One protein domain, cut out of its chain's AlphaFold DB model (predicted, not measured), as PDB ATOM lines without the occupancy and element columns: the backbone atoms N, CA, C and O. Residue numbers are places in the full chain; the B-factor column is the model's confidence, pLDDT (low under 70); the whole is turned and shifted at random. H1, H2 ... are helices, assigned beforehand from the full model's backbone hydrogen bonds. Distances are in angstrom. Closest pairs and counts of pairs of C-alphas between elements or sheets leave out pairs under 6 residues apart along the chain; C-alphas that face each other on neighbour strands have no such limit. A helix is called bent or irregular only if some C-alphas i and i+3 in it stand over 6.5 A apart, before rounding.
ATOM      1  N   GLU A 133      -0.088  -1.541  18.719       97.00
ATOM      2  CA  GLU A 133       0.336  -2.002  17.400       97.00
ATOM      3  C   GLU A 133       1.313  -3.181  17.475       97.00
ATOM      4  O   GLU A 133       1.153  -4.133  16.699       97.00
ATOM      5  N   ILE A 134       2.289  -3.139  18.398       96.25
ATOM      6  CA  ILE A 134       3.334  -4.166  18.535       96.25
ATOM      7  C   ILE A 134       2.798  -5.437  19.218       96.25
ATOM      8  O   ILE A 134       3.109  -6.549  18.781       96.25
ATOM      9  N   LEU A 135       1.905  -5.286  20.206       97.50
ATOM     10  CA  LEU A 135       1.172  -6.389  20.841       97.50
ATOM     11  C   LEU A 135       0.249  -7.088  19.830       97.50
ATOM     12  O   LEU A 135       0.229  -8.319  19.721       97.50
ATOM     13  N   LEU A 136      -0.467  -6.309  19.014       96.25
ATOM     14  CA  LEU A 136      -1.312  -6.845  17.950       96.25
ATOM     15  C   LEU A 136      -0.508  -7.447  16.788       96.25
ATOM     16  O   LEU A 136      -1.033  -8.321  16.102       96.25
ATOM     17  N   GLU A 137       0.741  -7.041  16.522       95.12
ATOM     18  CA  GLU A 137       1.549  -7.678  15.469       95.12
ATOM     19  C   GLU A 137       1.881  -9.137  15.807       95.12
ATOM     20  O   GLU A 137       1.791 -10.013  14.945       95.12
ATOM     21  N   ASP A 138       2.167  -9.422  17.075       94.38
ATOM     22  CA  ASP A 138       2.310 -10.787  17.575       94.38
ATOM     23  C   ASP A 138       1.013 -11.596  17.443       94.38
ATOM     24  O   ASP A 138       1.044 -12.748  17.001       94.38
ATOM     25  N   LEU A 139      -0.140 -10.997  17.762       95.12
ATOM     26  CA  LEU A 139      -1.439 -11.662  17.616       95.12
ATOM     27  C   LEU A 139      -1.841 -11.877  16.148       95.12
ATOM     28  O   LEU A 139      -2.457 -12.890  15.830       95.12
ATOM     29  N   ARG A 140      -1.416 -11.014  15.216       93.62
ATOM     30  CA  ARG A 140      -1.552 -11.252  13.761       93.62
ATOM     31  C   ARG A 140      -0.717 -12.453  13.276       93.62
ATOM     32  O   ARG A 140      -0.989 -12.978  12.198       93.62
ATOM     33  N   ARG A 141       0.272 -12.902  14.063       91.38
ATOM     34  CA  ARG A 141       1.125 -14.087  13.821       91.38
ATOM     35  C   ARG A 141       0.659 -15.338  14.597       91.38
ATOM     36  O   ARG A 141       1.333 -16.371  14.570       91.38
ATOM     37  N   VAL A 142      -0.474 -15.275  15.304       93.31
ATOM     38  CA  VAL A 142      -1.159 -16.438  15.902       93.31
ATOM     39  C   VAL A 142      -1.942 -17.193  14.810       93.31
ATOM     40  O   VAL A 142      -2.493 -16.557  13.910       93.31
ATOM     41  N   PRO A 143      -2.018 -18.542  14.834       92.88
ATOM     42  CA  PRO A 143      -2.873 -19.284  13.908       92.88
ATOM     43  C   PRO A 143      -4.343 -18.856  14.010       92.88
ATOM     44  O   PRO A 143      -4.895 -18.785  15.108       92.88
ATOM     45  N   ARG A 144      -5.013 -18.652  12.867       88.88
ATOM     46  CA  ARG A 144      -6.435 -18.241  12.817       88.88
ATOM     47  C   ARG A 144      -7.404 -19.228  13.482       88.88
ATOM     48  O   ARG A 144      -8.510 -18.843  13.833       88.88
ATOM     49  N   SER A 145      -6.994 -20.484  13.654       88.81
ATOM     50  CA  SER A 145      -7.723 -21.508  14.415       88.81
ATOM     51  C   SER A 145      -7.663 -21.310  15.935       88.81
ATOM     52  O   SER A 145      -8.459 -21.914  16.644       88.81
ATOM     53  N   PHE A 146      -6.732 -20.491  16.433       87.00
ATOM     54  CA  PHE A 146      -6.621 -20.130  17.846       87.00
ATOM     55  C   PHE A 146      -7.193 -18.733  18.125       87.00
ATOM     56  O   PHE A 146      -7.897 -18.543  19.113       87.00
ATOM     57  N   PHE A 147      -6.917 -17.749  17.260       90.94
ATOM     58  CA  PHE A 147      -7.418 -16.386  17.443       90.94
ATOM     59  C   PHE A 147      -7.669 -15.643  16.124       90.94
ATOM     60  O   PHE A 147      -6.896 -15.742  15.171       90.94
ATOM     61  N   VAL A 148      -8.731 -14.832  16.109       89.25
ATOM     62  CA  VAL A 148      -9.017 -13.821  15.083       89.25
ATOM     63  C   VAL A 148      -9.459 -12.546  15.797       89.25
ATOM     64  O   VAL A 148     -10.410 -12.571  16.579       89.25
ATOM     65  N   LEU A 149      -8.783 -11.431  15.514       89.12
ATOM     66  CA  LEU A 149      -9.101 -10.120  16.080       89.12
ATOM     67  C   LEU A 149     -10.470  -9.642  15.564       89.12
ATOM     68  O   LEU A 149     -10.604  -9.325  14.384       89.12
ATOM     69  N   LYS A 150     -11.484  -9.617  16.441       87.69
ATOM     70  CA  LYS A 150     -12.849  -9.153  16.113       87.69
ATOM     71  C   LYS A 150     -13.029  -7.640  16.270       87.69
ATOM     72  O   LYS A 150     -13.786  -7.037  15.520       87.69
ATOM     73  N   GLN A 151     -12.361  -7.054  17.257       89.69
ATOM     74  CA  GLN A 151     -12.411  -5.637  17.623       89.69
ATOM     75  C   GLN A 151     -10.977  -5.166  17.886       89.69
ATOM     76  O   GLN A 151     -10.148  -5.961  18.331       89.69
ATOM     77  N   TYR A 152     -10.674  -3.906  17.579       93.50
ATOM     78  CA  TYR A 152      -9.375  -3.307  17.886       93.50
ATOM     79  C   TYR A 152      -9.422  -2.772  19.327       93.50
ATOM     80  O   TYR A 152     -10.326  -1.984  19.610       93.50
ATOM     81  N   PRO A 153      -8.521  -3.185  20.237       94.94
ATOM     82  CA  PRO A 153      -8.436  -2.593  21.571       94.94
ATOM     83  C   PRO A 153      -8.076  -1.107  21.462       94.94
ATOM     84  O   PRO A 153      -7.220  -0.737  20.659       94.94
ATOM     85  N   THR A 154      -8.736  -0.254  22.243       94.06
ATOM     86  CA  THR A 154      -8.490   1.201  22.257       94.06
ATOM     87  C   THR A 154      -7.600   1.645  23.416       94.06
ATOM     88  O   THR A 154      -7.096   2.765  23.394       94.06
ATOM     89  N   GLN A 155      -7.400   0.772  24.403       95.25
ATOM     90  CA  GLN A 155      -6.545   0.967  25.573       95.25
ATOM     91  C   GLN A 155      -5.355  -0.008  25.527       95.25
ATOM     92  O   GLN A 155      -5.421  -1.060  24.877       95.25
ATOM     93  N   LEU A 156      -4.243   0.339  26.181       95.81
ATOM     94  CA  LEU A 156      -3.043  -0.508  26.192       95.81
ATOM     95  C   LEU A 156      -3.288  -1.765  27.037       95.81
ATOM     96  O   LEU A 156      -2.875  -2.861  26.671       95.81
ATOM     97  N   GLU A 157      -4.033  -1.591  28.117       94.69
ATOM     98  CA  GLU A 157      -4.487  -2.571  29.090       94.69
ATOM     99  C   GLU A 157      -5.314  -3.675  28.408       94.69
ATOM    100  O   GLU A 157      -5.035  -4.861  28.591       94.69
ATOM    101  N   ASP A 158      -6.245  -3.305  27.518       94.69
ATOM    102  CA  ASP A 158      -6.986  -4.244  26.663       94.69
ATOM    103  C   ASP A 158      -6.051  -5.030  25.730       94.69
ATOM    104  O   ASP A 158      -6.180  -6.250  25.578       94.69
ATOM    105  N   ALA A 159      -5.096  -4.349  25.088       96.75
ATOM    106  CA  ALA A 159      -4.139  -4.988  24.185       96.75
ATOM    107  C   ALA A 159      -3.198  -5.951  24.935       96.75
ATOM    108  O   ALA A 159      -2.852  -7.008  24.404       96.75
ATOM    109  N   VAL A 160      -2.843  -5.627  26.180       97.06
ATOM    110  CA  VAL A 160      -2.083  -6.476  27.105       97.06
ATOM    111  C   VAL A 160      -2.919  -7.682  27.549       97.06
ATOM    112  O   VAL A 160      -2.474  -8.812  27.355       97.06
ATOM    113  N   LYS A 161      -4.154  -7.484  28.035       95.56
ATOM    114  CA  LYS A 161      -5.123  -8.544  28.397       95.56
ATOM    115  C   LYS A 161      -5.336  -9.526  27.238       95.56
ATOM    116  O   LYS A 161      -5.334 -10.750  27.421       95.56
ATOM    117  N   LEU A 162      -5.427  -9.009  26.013       94.88
ATOM    118  CA  LEU A 162      -5.566  -9.800  24.792       94.88
ATOM    119  C   LEU A 162      -4.269 -10.525  24.384       94.88
ATOM    120  O   LEU A 162      -4.318 -11.699  24.010       94.88
ATOM    121  N   TRP A 163      -3.105  -9.868  24.463       96.75
ATOM    122  CA  TRP A 163      -1.814 -10.497  24.154       96.75
ATOM    123  C   TRP A 163      -1.499 -11.614  25.150       96.75
ATOM    124  O   TRP A 163      -1.278 -12.751  24.735       96.75
ATOM    125  N   LEU A 164      -1.580 -11.340  26.453       96.25
ATOM    126  CA  LEU A 164      -1.288 -12.302  27.516       96.25
ATOM    127  C   LEU A 164      -2.159 -13.568  27.430       96.25
ATOM    128  O   LEU A 164      -1.662 -14.672  27.650       96.25
ATOM    129  N   SER A 165      -3.443 -13.428  27.077       93.81
ATOM    130  CA  SER A 165      -4.372 -14.563  26.979       93.81
ATOM    131  C   SER A 165      -4.262 -15.326  25.658       93.81
ATOM    132  O   SER A 165      -4.405 -16.549  25.652       93.81
ATOM    133  N   LYS A 166      -4.015 -14.648  24.522       94.50
ATOM    134  CA  LYS A 166      -4.091 -15.281  23.188       94.50
ATOM    135  C   LYS A 166      -2.737 -15.552  22.522       94.50
ATOM    136  O   LYS A 166      -2.661 -16.408  21.640       94.50
ATOM    137  N   PHE A 167      -1.646 -14.930  22.974       95.69
ATOM    138  CA  PHE A 167      -0.288 -15.245  22.515       95.69
ATOM    139  C   PHE A 167       0.203 -16.664  22.875       95.69
ATOM    140  O   PHE A 167       0.877 -17.262  22.033       95.69
ATOM    141  N   PRO A 168      -0.107 -17.275  24.039       94.62
ATOM    142  CA  PRO A 168       0.410 -18.604  24.387       94.62
ATOM    143  C   PRO A 168       0.059 -19.729  23.407       94.62
ATOM    144  O   PRO A 168       0.824 -20.690  23.272       94.62
ATOM    145  N   CYS A 169      -1.091 -19.631  22.729       93.56
ATOM    146  CA  CYS A 169      -1.737 -20.741  22.022       93.56
ATOM    147  C   CYS A 169      -1.885 -21.987  22.922       93.56
ATOM    148  O   CYS A 169      -1.259 -23.024  22.677       93.56
ATOM    149  N   VAL A 170      -2.660 -21.850  24.000       92.12
ATOM    150  CA  VAL A 170      -3.110 -22.929  24.897       92.12
ATOM    151  C   VAL A 170      -4.574 -22.640  25.232       92.12
ATOM    152  O   VAL A 170      -4.879 -21.545  25.691       92.12
ATOM    153  N   PHE A 171      -5.479 -23.577  24.939       86.06
ATOM    154  CA  PHE A 171      -6.931 -23.356  25.056       86.06
ATOM    155  C   PHE A 171      -7.448 -23.426  26.501       86.06
ATOM    156  O   PHE A 171      -8.527 -22.926  26.785       86.06
ATOM    157  N   GLU A 172      -6.680 -24.047  27.397       89.75
ATOM    158  CA  GLU A 172      -7.059 -24.351  28.786       89.75
ATOM    159  C   GLU A 172      -6.658 -23.239  29.780       89.75
ATOM    160  O   GLU A 172      -6.820 -23.398  30.987       89.75
ATOM    161  N   ILE A 173      -6.111 -22.117  29.294       90.12
ATOM    162  CA  ILE A 173      -5.814 -20.942  30.127       90.12
ATOM    163  C   ILE A 173      -7.136 -20.233  30.472       90.12
ATOM    164  O   ILE A 173      -7.899 -19.943  29.548       90.12
ATOM    165  N   PRO A 174      -7.389 -19.879  31.747       89.81
ATOM    166  CA  PRO A 174      -8.524 -19.038  32.120       89.81
ATOM    167  C   PRO A 174      -8.517 -17.690  31.388       89.81
ATOM    168  O   PRO A 174      -7.493 -16.999  31.340       89.81
ATOM    169  N   ASP A 175      -9.668 -17.298  30.843       88.56
ATOM    170  CA  ASP A 175      -9.872 -15.932  30.361       88.56
ATOM    171  C   ASP A 175      -9.797 -14.926  31.519       88.56
ATOM    172  O   ASP A 175     -10.158 -15.238  32.653       88.56
ATOM    173  N   PHE A 176      -9.301 -13.724  31.224       91.12
ATOM    174  CA  PHE A 176      -9.081 -12.680  32.223       91.12
ATOM    175  C   PHE A 176     -10.386 -12.061  32.726       91.12
ATOM    176  O   PHE A 176     -11.216 -11.606  31.933       91.12
ATOM    177  N   SER A 177     -10.481 -11.946  34.048       89.19
ATOM    178  CA  SER A 177     -11.394 -11.055  34.756       89.19
ATOM    179  C   SER A 177     -11.022  -9.582  34.529       89.19
ATOM    180  O   SER A 177     -10.137  -9.246  33.733       89.19
ATOM    181  N   ASP A 178     -11.707  -8.669  35.212       86.19
ATOM    182  CA  ASP A 178     -11.387  -7.240  35.149       86.19
ATOM    183  C   ASP A 178     -10.150  -6.863  35.988       86.19
ATOM    184  O   ASP A 178      -9.520  -5.851  35.697       86.19
ATOM    185  N   ASP A 179      -9.724  -7.711  36.937       91.75
ATOM    186  CA  ASP A 179      -8.441  -7.578  37.647       91.75
ATOM    187  C   ASP A 179      -7.374  -8.489  37.016       91.75
ATOM    188  O   ASP A 179      -7.126  -9.629  37.426       91.75
ATOM    189  N   ILE A 180      -6.707  -7.934  36.004       94.56
ATOM    190  CA  ILE A 180      -5.624  -8.591  35.268       94.56
ATOM    191  C   ILE A 180      -4.440  -8.990  36.167       94.56
ATOM    192  O   ILE A 180      -3.783 -10.003  35.912       94.56
ATOM    193  N   GLN A 181      -4.165  -8.228  37.233       95.75
ATOM    194  CA  GLN A 181      -3.032  -8.477  38.123       95.75
ATOM    195  C   GLN A 181      -3.306  -9.667  39.054       95.75
ATOM    196  O   GLN A 181      -2.423 -10.502  39.278       95.75
ATOM    197  N   ASN A 182      -4.535  -9.791  39.563       94.44
ATOM    198  CA  ASN A 182      -4.955 -10.925  40.381       94.44
ATOM    199  C   ASN A 182      -4.987 -12.246  39.589       94.44
ATOM    200  O   ASN A 182      -4.585 -13.280  40.121       94.44
ATOM    201  N   ASP A 183      -5.369 -12.226  38.311       93.00
ATOM    202  CA  ASP A 183      -5.322 -13.425  37.461       93.00
ATOM    203  C   ASP A 183      -3.877 -13.887  37.174       93.00
ATOM    204  O   ASP A 183      -3.557 -15.078  37.263       93.00
ATOM    205  N   ILE A 184      -2.965 -12.941  36.909       95.00
ATOM    206  CA  ILE A 184      -1.530 -13.206  36.676       95.00
ATOM    207  C   ILE A 184      -0.824 -13.749  37.921       95.00
ATOM    208  O   ILE A 184       0.146 -14.501  37.793       95.00
ATOM    209  N   LYS A 185      -1.322 -13.438  39.122       94.31
ATOM    210  CA  LYS A 185      -0.766 -13.849  40.424       94.31
ATOM    211  C   LYS A 185      -0.509 -15.356  40.549       94.31
ATOM    212  O   LYS A 185       0.408 -15.760  41.261       94.31
ATOM    213  N   ASN A 186      -1.255 -16.192  39.823       93.56
ATOM    214  CA  ASN A 186      -1.075 -17.650  39.798       93.56
ATOM    215  C   ASN A 186       0.040 -18.146  38.850       93.56
ATOM    216  O   ASN A 186       0.306 -19.346  38.773       93.56
ATOM    217  N   GLY A 187       0.670 -17.249  38.087       95.44
ATOM    218  CA  GLY A 187       1.744 -17.542  37.134       95.44
ATOM    219  C   GLY A 187       1.302 -18.265  35.853       95.44
ATOM    220  O   GLY A 187       2.098 -18.380  34.928       95.44
ATOM    221  N   ILE A 188       0.053 -18.736  35.751       96.00
ATOM    222  CA  ILE A 188      -0.427 -19.597  34.651       96.00
ATOM    223  C   ILE A 188      -0.202 -18.945  33.277       96.00
ATOM    224  O   ILE A 188       0.442 -19.541  32.413       96.00
ATOM    225  N   HIS A 189      -0.665 -17.706  33.080       96.38
ATOM    226  CA  HIS A 189      -0.520 -16.985  31.809       96.38
ATOM    227  C   HIS A 189       0.953 -16.729  31.463       96.38
ATOM    228  O   HIS A 189       1.371 -16.973  30.333       96.38
ATOM    229  N   VAL A 190       1.765 -16.323  32.444       97.38
ATOM    230  CA  VAL A 190       3.201 -16.026  32.273       97.38
ATOM    231  C   VAL A 190       3.988 -17.288  31.904       97.38
ATOM    232  O   VAL A 190       4.739 -17.288  30.926       97.38
ATOM    233  N   ALA A 191       3.764 -18.397  32.614       96.94
ATOM    234  CA  ALA A 191       4.345 -19.696  32.288       96.94
ATOM    235  C   ALA A 191       3.915 -20.159  30.888       96.94
ATOM    236  O   ALA A 191       4.735 -20.676  30.129       96.94
ATOM    237  N   ALA A 192       2.656 -19.934  30.500       96.62
ATOM    238  CA  ALA A 192       2.159 -20.324  29.187       96.62
ATOM    239  C   ALA A 192       2.758 -19.479  28.046       96.62
ATOM    240  O   ALA A 192       3.112 -20.040  27.005       96.62
ATOM    241  N   ILE A 193       2.967 -18.172  28.248       97.19
ATOM    242  CA  ILE A 193       3.723 -17.304  27.327       97.19
ATOM    243  C   ILE A 193       5.141 -17.849  27.147       97.19
ATOM    244  O   ILE A 193       5.567 -18.104  26.018       97.19
ATOM    245  N   LEU A 194       5.854 -18.096  28.250       96.69
ATOM    246  CA  LEU A 194       7.226 -18.595  28.206       96.69
ATOM    247  C   LEU A 194       7.312 -20.006  27.600       96.69
ATOM    248  O   LEU A 194       8.216 -20.253  26.808       96.69
ATOM    249  N   SER A 195       6.336 -20.890  27.823       95.56
ATOM    250  CA  SER A 195       6.278 -22.228  27.203       95.56
ATOM    251  C   SER A 195       6.188 -22.210  25.668       95.56
ATOM    252  O   SER A 195       6.649 -23.136  25.005       95.56
ATOM    253  N   ARG A 196       5.641 -21.142  25.058       94.00
ATOM    254  CA  ARG A 196       5.652 -20.961  23.592       94.00
ATOM    255  C   ARG A 196       7.062 -20.646  23.062       94.00
ATOM    256  O   ARG A 196       7.342 -20.844  21.877       94.00
ATOM    257  N   ILE A 197       7.945 -20.141  23.920       94.75
ATOM    258  CA  ILE A 197       9.280 -19.639  23.574       94.75
ATOM    259  C   ILE A 197      10.375 -20.627  23.994       94.75
ATOM    260  O   ILE A 197      11.303 -20.868  23.220       94.75
ATOM    261  N   PHE A 198      10.200 -21.257  25.156       93.56
ATOM    262  CA  PHE A 198      11.099 -22.204  25.812       93.56
ATOM    263  C   PHE A 198      10.395 -23.552  26.106       93.56
ATOM    264  O   PHE A 198      10.396 -24.014  27.250       93.56
ATOM    265  N   PRO A 199       9.805 -24.235  25.098       92.69
ATOM    266  CA  PRO A 199       9.055 -25.489  25.293       92.69
ATOM    267  C   PRO A 199       9.912 -26.671  25.784       92.69
ATOM    268  O   PRO A 199       9.377 -27.732  26.081       92.69
ATOM    269  N   GLN A 200      11.238 -26.510  25.836       90.38
ATOM    270  CA  GLN A 200      12.175 -27.481  26.410       90.38
ATOM    271  C   GLN A 200      12.327 -27.344  27.935       90.38
ATOM    272  O   GLN A 200      12.766 -28.291  28.575       90.38
ATOM    273  N   GLN A 201      11.969 -26.189  28.512       89.69
ATOM    274  CA  GLN A 201      12.043 -25.925  29.956       89.69
ATOM    275  C   GLN A 201      10.659 -25.925  30.626       89.69
ATOM    276  O   GLN A 201      10.536 -26.356  31.768       89.69
ATOM    277  N   ILE A 202       9.610 -25.473  29.923       93.56
ATOM    278  CA  ILE A 202       8.231 -25.467  30.433       93.56
ATOM    279  C   ILE A 202       7.339 -26.308  29.514       93.56
ATOM    280  O   ILE A 202       6.970 -25.869  28.423       93.56
ATOM    281  N   ASP A 203       6.950 -27.501  29.976       92.06
ATOM    282  CA  ASP A 203       5.890 -28.282  29.333       92.06
ATOM    283  C   ASP A 203       4.530 -27.603  29.531       92.06
ATOM    284  O   ASP A 203       4.075 -27.405  30.661       92.06
ATOM    285  N   LYS A 204       3.861 -27.336  28.406       92.06
ATOM    286  CA  LYS A 204       2.519 -26.754  28.326       92.06
ATOM    287  C   LYS A 204       1.467 -27.507  29.133       92.06
ATOM    288  O   LYS A 204       0.628 -26.854  29.746       92.06
ATOM    289  N   LYS A 205       1.495 -28.844  29.141       89.31
ATOM    290  CA  LYS A 205       0.452 -29.645  29.808       89.31
ATOM    291  C   LYS A 205       0.536 -29.524  31.328       89.31
ATOM    292  O   LYS A 205      -0.492 -29.485  31.995       89.31
ATOM    293  N   SER A 206       1.746 -29.404  31.873       91.12
ATOM    294  CA  SER A 206       1.945 -29.242  33.315       91.12
ATOM    295  C   SER A 206       1.292 -27.975  33.889       91.12
ATOM    296  O   SER A 206       0.788 -28.019  35.008       91.12
ATOM    297  N   ILE A 207       1.255 -26.867  33.134       93.44
ATOM    298  CA  ILE A 207       1.020 -25.503  33.651       93.44
ATOM    299  C   ILE A 207      -0.310 -25.365  34.400       93.44
ATOM    300  O   ILE A 207      -0.337 -24.783  35.484       93.44
ATOM    301  N   ILE A 208      -1.394 -25.920  33.849       91.50
ATOM    302  CA  ILE A 208      -2.742 -25.845  34.441       91.50
ATOM    303  C   ILE A 208      -2.864 -26.739  35.692       91.50
ATOM    304  O   ILE A 208      -3.605 -26.421  36.613       91.50
ATOM    305  N   SER A 209      -2.099 -27.835  35.755       90.94
ATOM    306  CA  SER A 209      -2.061 -28.766  36.899       90.94
ATOM    307  C   SER A 209      -1.056 -28.384  37.998       90.94
ATOM    308  O   SER A 209      -1.005 -29.018  39.052       90.94
ATOM    309  N   ASN A 210      -0.214 -27.378  37.751       93.00
ATOM    310  CA  ASN A 210       0.813 -26.927  38.682       93.00
ATOM    311  C   ASN A 210       0.219 -25.996  39.750       93.00
ATOM    312  O   ASN A 210      -0.634 -25.160  39.467       93.00
ATOM    313  N   THR A 211       0.757 -26.059  40.969       94.31
ATOM    314  CA  THR A 211       0.500 -25.025  41.980       94.31
ATOM    315  C   THR A 211       1.123 -23.681  41.563       94.31
ATOM    316  O   THR A 211       2.147 -23.681  40.866       94.31
ATOM    317  N   PRO A 212       0.588 -22.531  42.026       93.69
ATOM    318  CA  PRO A 212       1.139 -21.208  41.719       93.69
ATOM    319  C   PRO A 212       2.647 -21.095  41.966       93.69
ATOM    320  O   PRO A 212       3.387 -20.651  41.091       93.69
ATOM    321  N   SER A 213       3.136 -21.593  43.107       94.25
ATOM    322  CA  SER A 213       4.563 -21.589  43.451       94.25
ATOM    323  C   SER A 213       5.411 -22.404  42.467       94.25
ATOM    324  O   SER A 213       6.527 -22.012  42.141       94.25
ATOM    325  N   LYS A 214       4.888 -23.524  41.949       94.31
ATOM    326  CA  LYS A 214       5.589 -24.345  40.949       94.31
ATOM    327  C   LYS A 214       5.655 -23.636  39.593       94.31
ATOM    328  O   LYS A 214       6.704 -23.678  38.954       94.31
ATOM    329  N   ASN A 215       4.589 -22.943  39.183       94.62
ATOM    330  CA  ASN A 215       4.612 -22.104  37.981       94.62
ATOM    331  C   ASN A 215       5.601 -20.937  38.133       94.62
ATOM    332  O   ASN A 215       6.449 -20.755  37.264       94.62
ATOM    333  N   TRP A 216       5.580 -20.209  39.255       95.50
ATOM    334  CA  TRP A 216       6.543 -19.129  39.510       95.50
ATOM    335  C   TRP A 216       7.997 -19.603  39.577       95.50
ATOM    336  O   TRP A 216       8.865 -18.912  39.051       95.50
ATOM    337  N   ASN A 217       8.280 -20.796  40.107       93.88
ATOM    338  CA  ASN A 217       9.629 -21.372  40.068       93.88
ATOM    339  C   ASN A 217      10.099 -21.654  38.625       93.88
ATOM    340  O   ASN A 217      11.237 -21.334  38.285       93.88
ATOM    341  N   LEU A 218       9.224 -22.194  37.764       92.06
ATOM    342  CA  LEU A 218       9.515 -22.449  36.341       92.06
ATOM    343  C   LEU A 218       9.681 -21.159  35.518       92.06
ATOM    344  O   LEU A 218      10.468 -21.122  34.578       92.06
ATOM    345  N   ILE A 219       8.951 -20.098  35.867       95.25
ATOM    346  CA  ILE A 219       9.102 -18.759  35.277       95.25
ATOM    347  C   ILE A 219      10.426 -18.124  35.722       95.25
ATOM    348  O   ILE A 219      11.138 -17.523  34.917       95.25
ATOM    349  N   SER A 220      10.752 -18.250  37.010       93.88
ATOM    350  CA  SER A 220      11.866 -17.537  37.639       93.88
ATOM    351  C   SER A 220      13.231 -17.977  37.125       93.88
ATOM    352  O   SER A 220      14.132 -17.147  37.092       93.88
ATOM    353  N   SER A 221      13.419 -19.230  36.700       91.81
ATOM    354  CA  SER A 221      14.678 -19.642  36.061       91.81
ATOM    355  C   SER A 221      14.937 -18.834  34.783       91.81
ATOM    356  O   SER A 221      15.973 -18.186  34.668       91.81
ATOM    357  N   ILE A 222      13.954 -18.779  33.878       94.19
ATOM    358  CA  ILE A 222      14.026 -18.023  32.619       94.19
ATOM    359  C   ILE A 222      14.204 -16.526  32.884       94.19
ATOM    360  O   ILE A 222      15.118 -15.904  32.340       94.19
ATOM    361  N   LEU A 223      13.327 -15.938  33.703       95.12
ATOM    362  CA  LEU A 223      13.279 -14.488  33.897       95.12
ATOM    363  C   LEU A 223      14.510 -13.943  34.642       95.12
ATOM    364  O   LEU A 223      14.977 -12.855  34.304       95.12
ATOM    365  N   ASN A 224      15.095 -14.701  35.579       93.56
ATOM    366  CA  ASN A 224      16.336 -14.293  36.244       93.56
ATOM    367  C   ASN A 224      17.568 -14.386  35.325       93.56
ATOM    368  O   ASN A 224      18.473 -13.561  35.454       93.56
ATOM    369  N   GLU A 225      17.627 -15.337  34.383       91.94
ATOM    370  CA  GLU A 225      18.750 -15.413  33.433       91.94
ATOM    371  C   GLU A 225      18.797 -14.204  32.487       91.94
ATOM    372  O   GLU A 225      19.879 -13.662  32.245       91.94
ATOM    373  N   VAL A 226      17.636 -13.728  32.019       92.81
ATOM    374  CA  VAL A 226      17.526 -12.518  31.176       92.81
ATOM    375  C   VAL A 226      17.453 -11.201  31.960       92.81
ATOM    376  O   VAL A 226      17.426 -10.145  31.335       92.81
ATOM    377  N   GLU A 227      17.424 -11.248  33.296       93.44
ATOM    378  CA  GLU A 227      17.227 -10.092  34.193       93.44
ATOM    379  C   GLU A 227      15.955  -9.280  33.926       93.44
ATOM    380  O   GLU A 227      15.945  -8.052  34.041       93.44
ATOM    381  N   ALA A 228      14.856  -9.967  33.621       95.44
ATOM    382  CA  ALA A 228      13.531  -9.365  33.686       95.44
ATOM    383  C   ALA A 228      13.209  -8.944  35.129       95.44
ATOM    384  O   ALA A 228      13.583  -9.620  36.091       95.44
ATOM    385  N   PHE A 229      12.490  -7.835  35.287       95.56
ATOM    386  CA  PHE A 229      11.845  -7.511  36.553       95.56
ATOM    387  C   PHE A 229      10.776  -8.569  36.872       95.56
ATOM    388  O   PHE A 229      10.113  -9.075  35.969       95.56
ATOM    389  N   ILE A 230      10.612  -8.920  38.151       94.44
ATOM    390  CA  ILE A 230       9.584  -9.863  38.611       94.44
ATOM    391  C   ILE A 230       8.971  -9.304  39.904       94.44
ATOM    392  O   ILE A 230       9.679  -9.222  40.914       94.44
ATOM    393  N   PRO A 231       7.679  -8.929  39.913       92.56
ATOM    394  CA  PRO A 231       6.963  -8.604  41.142       92.56
ATOM    395  C   PRO A 231       6.972  -9.780  42.129       92.56
ATOM    396  O   PRO A 231       6.666 -10.913  41.763       92.56
ATOM    397  N   LYS A 232       7.307  -9.519  43.401       90.81
ATOM    398  CA  LYS A 232       7.262 -10.534  44.477       90.81
ATOM    399  C   LYS A 232       5.828 -10.887  44.893       90.81
ATOM    400  O   LYS A 232       5.577 -11.966  45.422       90.81
ATOM    401  N   THR A 233       4.912  -9.946  44.694       91.75
ATOM    402  CA  THR A 233       3.512  -9.956  45.117       91.75
ATOM    403  C   THR A 233       2.673  -9.247  44.052       91.75
ATOM    404  O   THR A 233       3.211  -8.528  43.214       91.75
ATOM    405  N   PHE A 234       1.355  -9.463  44.078       92.88
ATOM    406  CA  PHE A 234       0.377  -8.741  43.256       92.88
ATOM    407  C   PHE A 234      -0.845  -8.378  44.121       92.88
ATOM    408  O   PHE A 234      -1.246  -9.214  44.952       92.88
ATOM    409  N   PRO A 235      -1.472  -7.203  43.924       94.88
ATOM    410  CA  PRO A 235      -1.157  -6.200  42.897       94.88
ATOM    411  C   PRO A 235       0.091  -5.347  43.208       94.88
ATOM    412  O   PRO A 235       0.594  -5.351  44.331       94.88
ATOM    413  N   VAL A 236       0.568  -4.617  42.199       95.50
ATOM    414  CA  VAL A 236       1.632  -3.595  42.241       95.50
ATOM    415  C   VAL A 236       1.176  -2.328  41.490       95.50
ATOM    416  O   VAL A 236       0.186  -2.396  40.755       95.50
ATOM    417  N   PRO A 237       1.858  -1.171  41.632       95.75
ATOM    418  CA  PRO A 237       1.572   0.022  40.829       95.75
ATOM    419  C   PRO A 237       1.534  -0.268  39.325       95.75
ATOM    420  O   PRO A 237       2.376  -1.005  38.811       95.75
ATOM    421  N   GLU A 238       0.583   0.336  38.614       94.81
ATOM    422  CA  GLU A 238       0.276  -0.043  37.227       94.81
ATOM    423  C   GLU A 238       1.461   0.168  36.272       94.81
ATOM    424  O   GLU A 238       1.731  -0.683  35.429       94.81
ATOM    425  N   ASN A 239       2.266   1.218  36.467       95.94
ATOM    426  CA  ASN A 239       3.475   1.430  35.664       95.94
ATOM    427  C   ASN A 239       4.506   0.300  35.871       95.94
ATOM    428  O   ASN A 239       5.075  -0.192  34.899       95.94
ATOM    429  N   LEU A 240       4.698  -0.188  37.107       97.12
ATOM    430  CA  LEU A 240       5.554  -1.349  37.396       97.12
ATOM    431  C   LEU A 240       4.977  -2.656  36.834       97.12
ATOM    432  O   LEU A 240       5.737  -3.518  36.383       97.12
ATOM    433  N   PHE A 241       3.651  -2.804  36.824       97.62
ATOM    434  CA  PHE A 241       2.983  -3.934  36.182       97.62
ATOM    435  C   PHE A 241       3.197  -3.925  34.660       97.62
ATOM    436  O   PHE A 241       3.627  -4.930  34.090       97.62
ATOM    437  N   LEU A 242       3.004  -2.780  34.002       98.00
ATOM    438  CA  LEU A 242       3.255  -2.620  32.570       98.00
ATOM    439  C   LEU A 242       4.750  -2.759  32.227       98.00
ATOM    440  O   LEU A 242       5.080  -3.354  31.201       98.00
ATOM    441  N   CYS A 243       5.670  -2.342  33.104       98.06
ATOM    442  CA  CYS A 243       7.104  -2.633  32.985       98.06
ATOM    443  C   CYS A 243       7.415  -4.141  33.050       98.06
ATOM    444  O   CYS A 243       8.228  -4.634  32.265       98.06
ATOM    445  N   PHE A 244       6.762  -4.894  33.943       97.94
ATOM    446  CA  PHE A 244       6.860  -6.359  33.983       97.94
ATOM    447  C   PHE A 244       6.325  -6.996  32.690       97.94
ATOM    448  O   PHE A 244       6.975  -7.870  32.110       97.94
ATOM    449  N   VAL A 245       5.179  -6.523  32.188       98.31
ATOM    450  CA  VAL A 245       4.620  -6.965  30.901       98.31
ATOM    451  C   VAL A 245       5.561  -6.631  29.739       98.31
ATOM    452  O   VAL A 245       5.723  -7.463  28.847       98.31
ATOM    453  N   ALA A 246       6.233  -5.476  29.753       98.06
ATOM    454  CA  ALA A 246       7.221  -5.099  28.745       98.06
ATOM    455  C   ALA A 246       8.424  -6.054  28.759       98.06
ATOM    456  O   ALA A 246       8.791  -6.608  27.719       98.06
ATOM    457  N   ASP A 247       9.000  -6.333  29.930       97.62
ATOM    458  CA  ASP A 247      10.098  -7.297  30.054       97.62
ATOM    459  C   ASP A 247       9.695  -8.705  29.598       97.62
ATOM    460  O   ASP A 247      10.452  -9.366  28.879       97.62
ATOM    461  N   LEU A 248       8.483  -9.156  29.936       97.81
ATOM    462  CA  LEU A 248       7.928 -10.426  29.468       97.81
ATOM    463  C   LEU A 248       7.739 -10.433  27.941       97.81
ATOM    464  O   LEU A 248       8.183 -11.365  27.264       97.81
ATOM    465  N   PHE A 249       7.156  -9.372  27.375       97.75
ATOM    466  CA  PHE A 249       6.978  -9.187  25.934       97.75
ATOM    467  C   PHE A 249       8.313  -9.242  25.185       97.75
ATOM    468  O   PHE A 249       8.422  -9.943  24.168       97.75
ATOM    469  N   PHE A 250       9.353  -8.577  25.693       96.81
ATOM    470  CA  PHE A 250      10.670  -8.606  25.067       96.81
ATOM    471  C   PHE A 250      11.442  -9.903  25.325       96.81
ATOM    472  O   PHE A 250      12.168 -10.354  24.437       96.81
ATOM    473  N   THR A 251      11.218 -10.593  26.445       96.25
ATOM    474  CA  THR A 251      11.771 -11.940  26.693       96.25
ATOM    475  C   THR A 251      11.349 -12.932  25.602       96.25
ATOM    476  O   THR A 251      12.132 -13.799  25.209       96.25
ATOM    477  N   THR A 252      10.154 -12.772  25.020       95.25
ATOM    478  CA  THR A 252       9.691 -13.651  23.930       95.25
ATOM    479  C   THR A 252      10.379 -13.439  22.570       95.25
ATOM    480  O   THR A 252      10.268 -14.309  21.694       95.25
ATOM    481  N   ARG A 253      11.111 -12.328  22.353       93.69
ATOM    482  CA  ARG A 253      11.761 -12.048  21.056       93.69
ATOM    483  C   ARG A 253      12.828 -13.104  20.743       93.69
ATOM    484  O   ARG A 253      13.644 -13.463  21.589       93.69
ATOM    485  N   ALA A 254      12.889 -13.550  19.486       82.62
ATOM    486  CA  ALA A 254      13.781 -14.634  19.058       82.62
ATOM    487  C   ALA A 254      15.269 -14.403  19.398       82.62
ATOM    488  O   ALA A 254      15.960 -15.349  19.768       82.62
ATOM    489  N   GLY A 255      15.744 -13.153  19.330       82.31
ATOM    490  CA  GLY A 255      17.128 -12.786  19.650       82.31
ATOM    491  C   GLY A 255      17.521 -12.943  21.124       82.31
ATOM    492  O   GLY A 255      18.714 -13.019  21.410       82.31
ATOM    493  N   ASN A 256      16.550 -13.041  22.041       87.31
ATOM    494  CA  ASN A 256      16.804 -13.114  23.483       87.31
ATOM    495  C   ASN A 256      16.925 -14.556  23.997       87.31
ATOM    496  O   ASN A 256      17.538 -14.787  25.036       87.31
ATOM    497  N   ARG A 257      16.460 -15.549  23.223       86.12
ATOM    498  CA  ARG A 257      16.556 -16.979  23.578       86.12
ATOM    499  C   ARG A 257      17.989 -17.469  23.806       86.12
ATOM    500  O   ARG A 257      18.177 -18.438  24.524       86.12
ATOM    501  N   LYS A 258      18.985 -16.806  23.207       85.62
ATOM    502  CA  LYS A 258      20.417 -17.134  23.337       85.62
ATOM    503  C   LYS A 258      21.009 -16.844  24.726       85.62
ATOM    504  O   LYS A 258      22.110 -17.302  25.002       85.62
ATOM    505  N   PHE A 259      20.334 -16.026  25.537       84.94
ATOM    506  CA  PHE A 259      20.783 -15.656  26.884       84.94
ATOM    507  C   PHE A 259      20.244 -16.606  27.961       84.94
ATOM    508  O   PHE A 259      20.820 -16.687  29.041       84.94
ATOM    509  N   VAL A 260      19.169 -17.339  27.651       86.00
ATOM    510  CA  VAL A 260      18.626 -18.406  28.496       86.00
ATOM    511  C   VAL A 260      19.414 -19.682  28.225       86.00
ATOM    512  O   VAL A 260      19.542 -20.110  27.073       86.00
TER     513      VAL A 260
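What this domain is: This is residues 133 to 260 of the 605 residues of an uncharacterized protein of Tritrichomonas foetus (UniProt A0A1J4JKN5). A rounded, compact body of helices gathers round H4: H6 crosses it on one side, H2 meets it on the other with H1 beside H2, and H7 runs near both H2 and H4. Short H3 and H5 and three long loops fill out the body, with H8 far from its middle. The printed part has 128 residues with eight named helices, H1 to H8 in order, and no named strand: all helix. The radius of gyration of the C-alphas is 13.7 A; the spans are 35 by 31 by 30 A.

How they stand to each other: H1, residues 133 to 140, touches H2, residues 156 to 166, at a shallow tilt of 22 degrees, the closest C-alphas, Leu 135 and Trp 163, 6.1 A apart. H3, residues 180 to 184, is close to H2 but not clearly touching, the closest C-alphas, Lys 161 and Ile 180, 6.9 A apart. H4, residues 188 to 197, touches H2 at C-alphas Leu 164 and His 189, the closest, 6.4 A apart. H5, residues 206 to 209, touches H4; the closest C-alphas, Ile 188 and Ile 207, are 6.2 A apart. H6, residues 212 to 225, touches H4 at a steep tilt of 41 degrees, the closest C-alphas, Ala 191 and Ile 219, 5.7 A apart. H7, residues 238 to 251, is close to H4 but not clearly touching, the closest C-alphas, Val 190 and Leu 248, 7.8 A apart. H8, residues 254 to 259, is only just irregular, C-alphas 255 and 258 being 6.6 A apart. Every O i to N i+4 pair is within hydrogen-bond range in H1, H2, H3 and H7, against 5 of 6 in H4, 9 of 10 in H6 and 0 of 2 in H8, where 2 of 3 O i to N i+3 pairs are; H5 is too short for an i+4 pair.

Where its parts are: H1 begins at C-alpha 133 (0.336, -2.002, 17.400). H6 measures 20.3 A and H7 19.6 A from first to last C-alpha. H8 ends at C-alpha 259 (20.783, -15.656, 26.884).

The domain as a whole: The C-alphas farthest apart, Lys 150 and Glu 225, are 36.6 A apart. The links H1 to H2, H2 to H3 and H6 to H7 are long. The printed part has no cut, and no printed residue is under 70 in pLDDT.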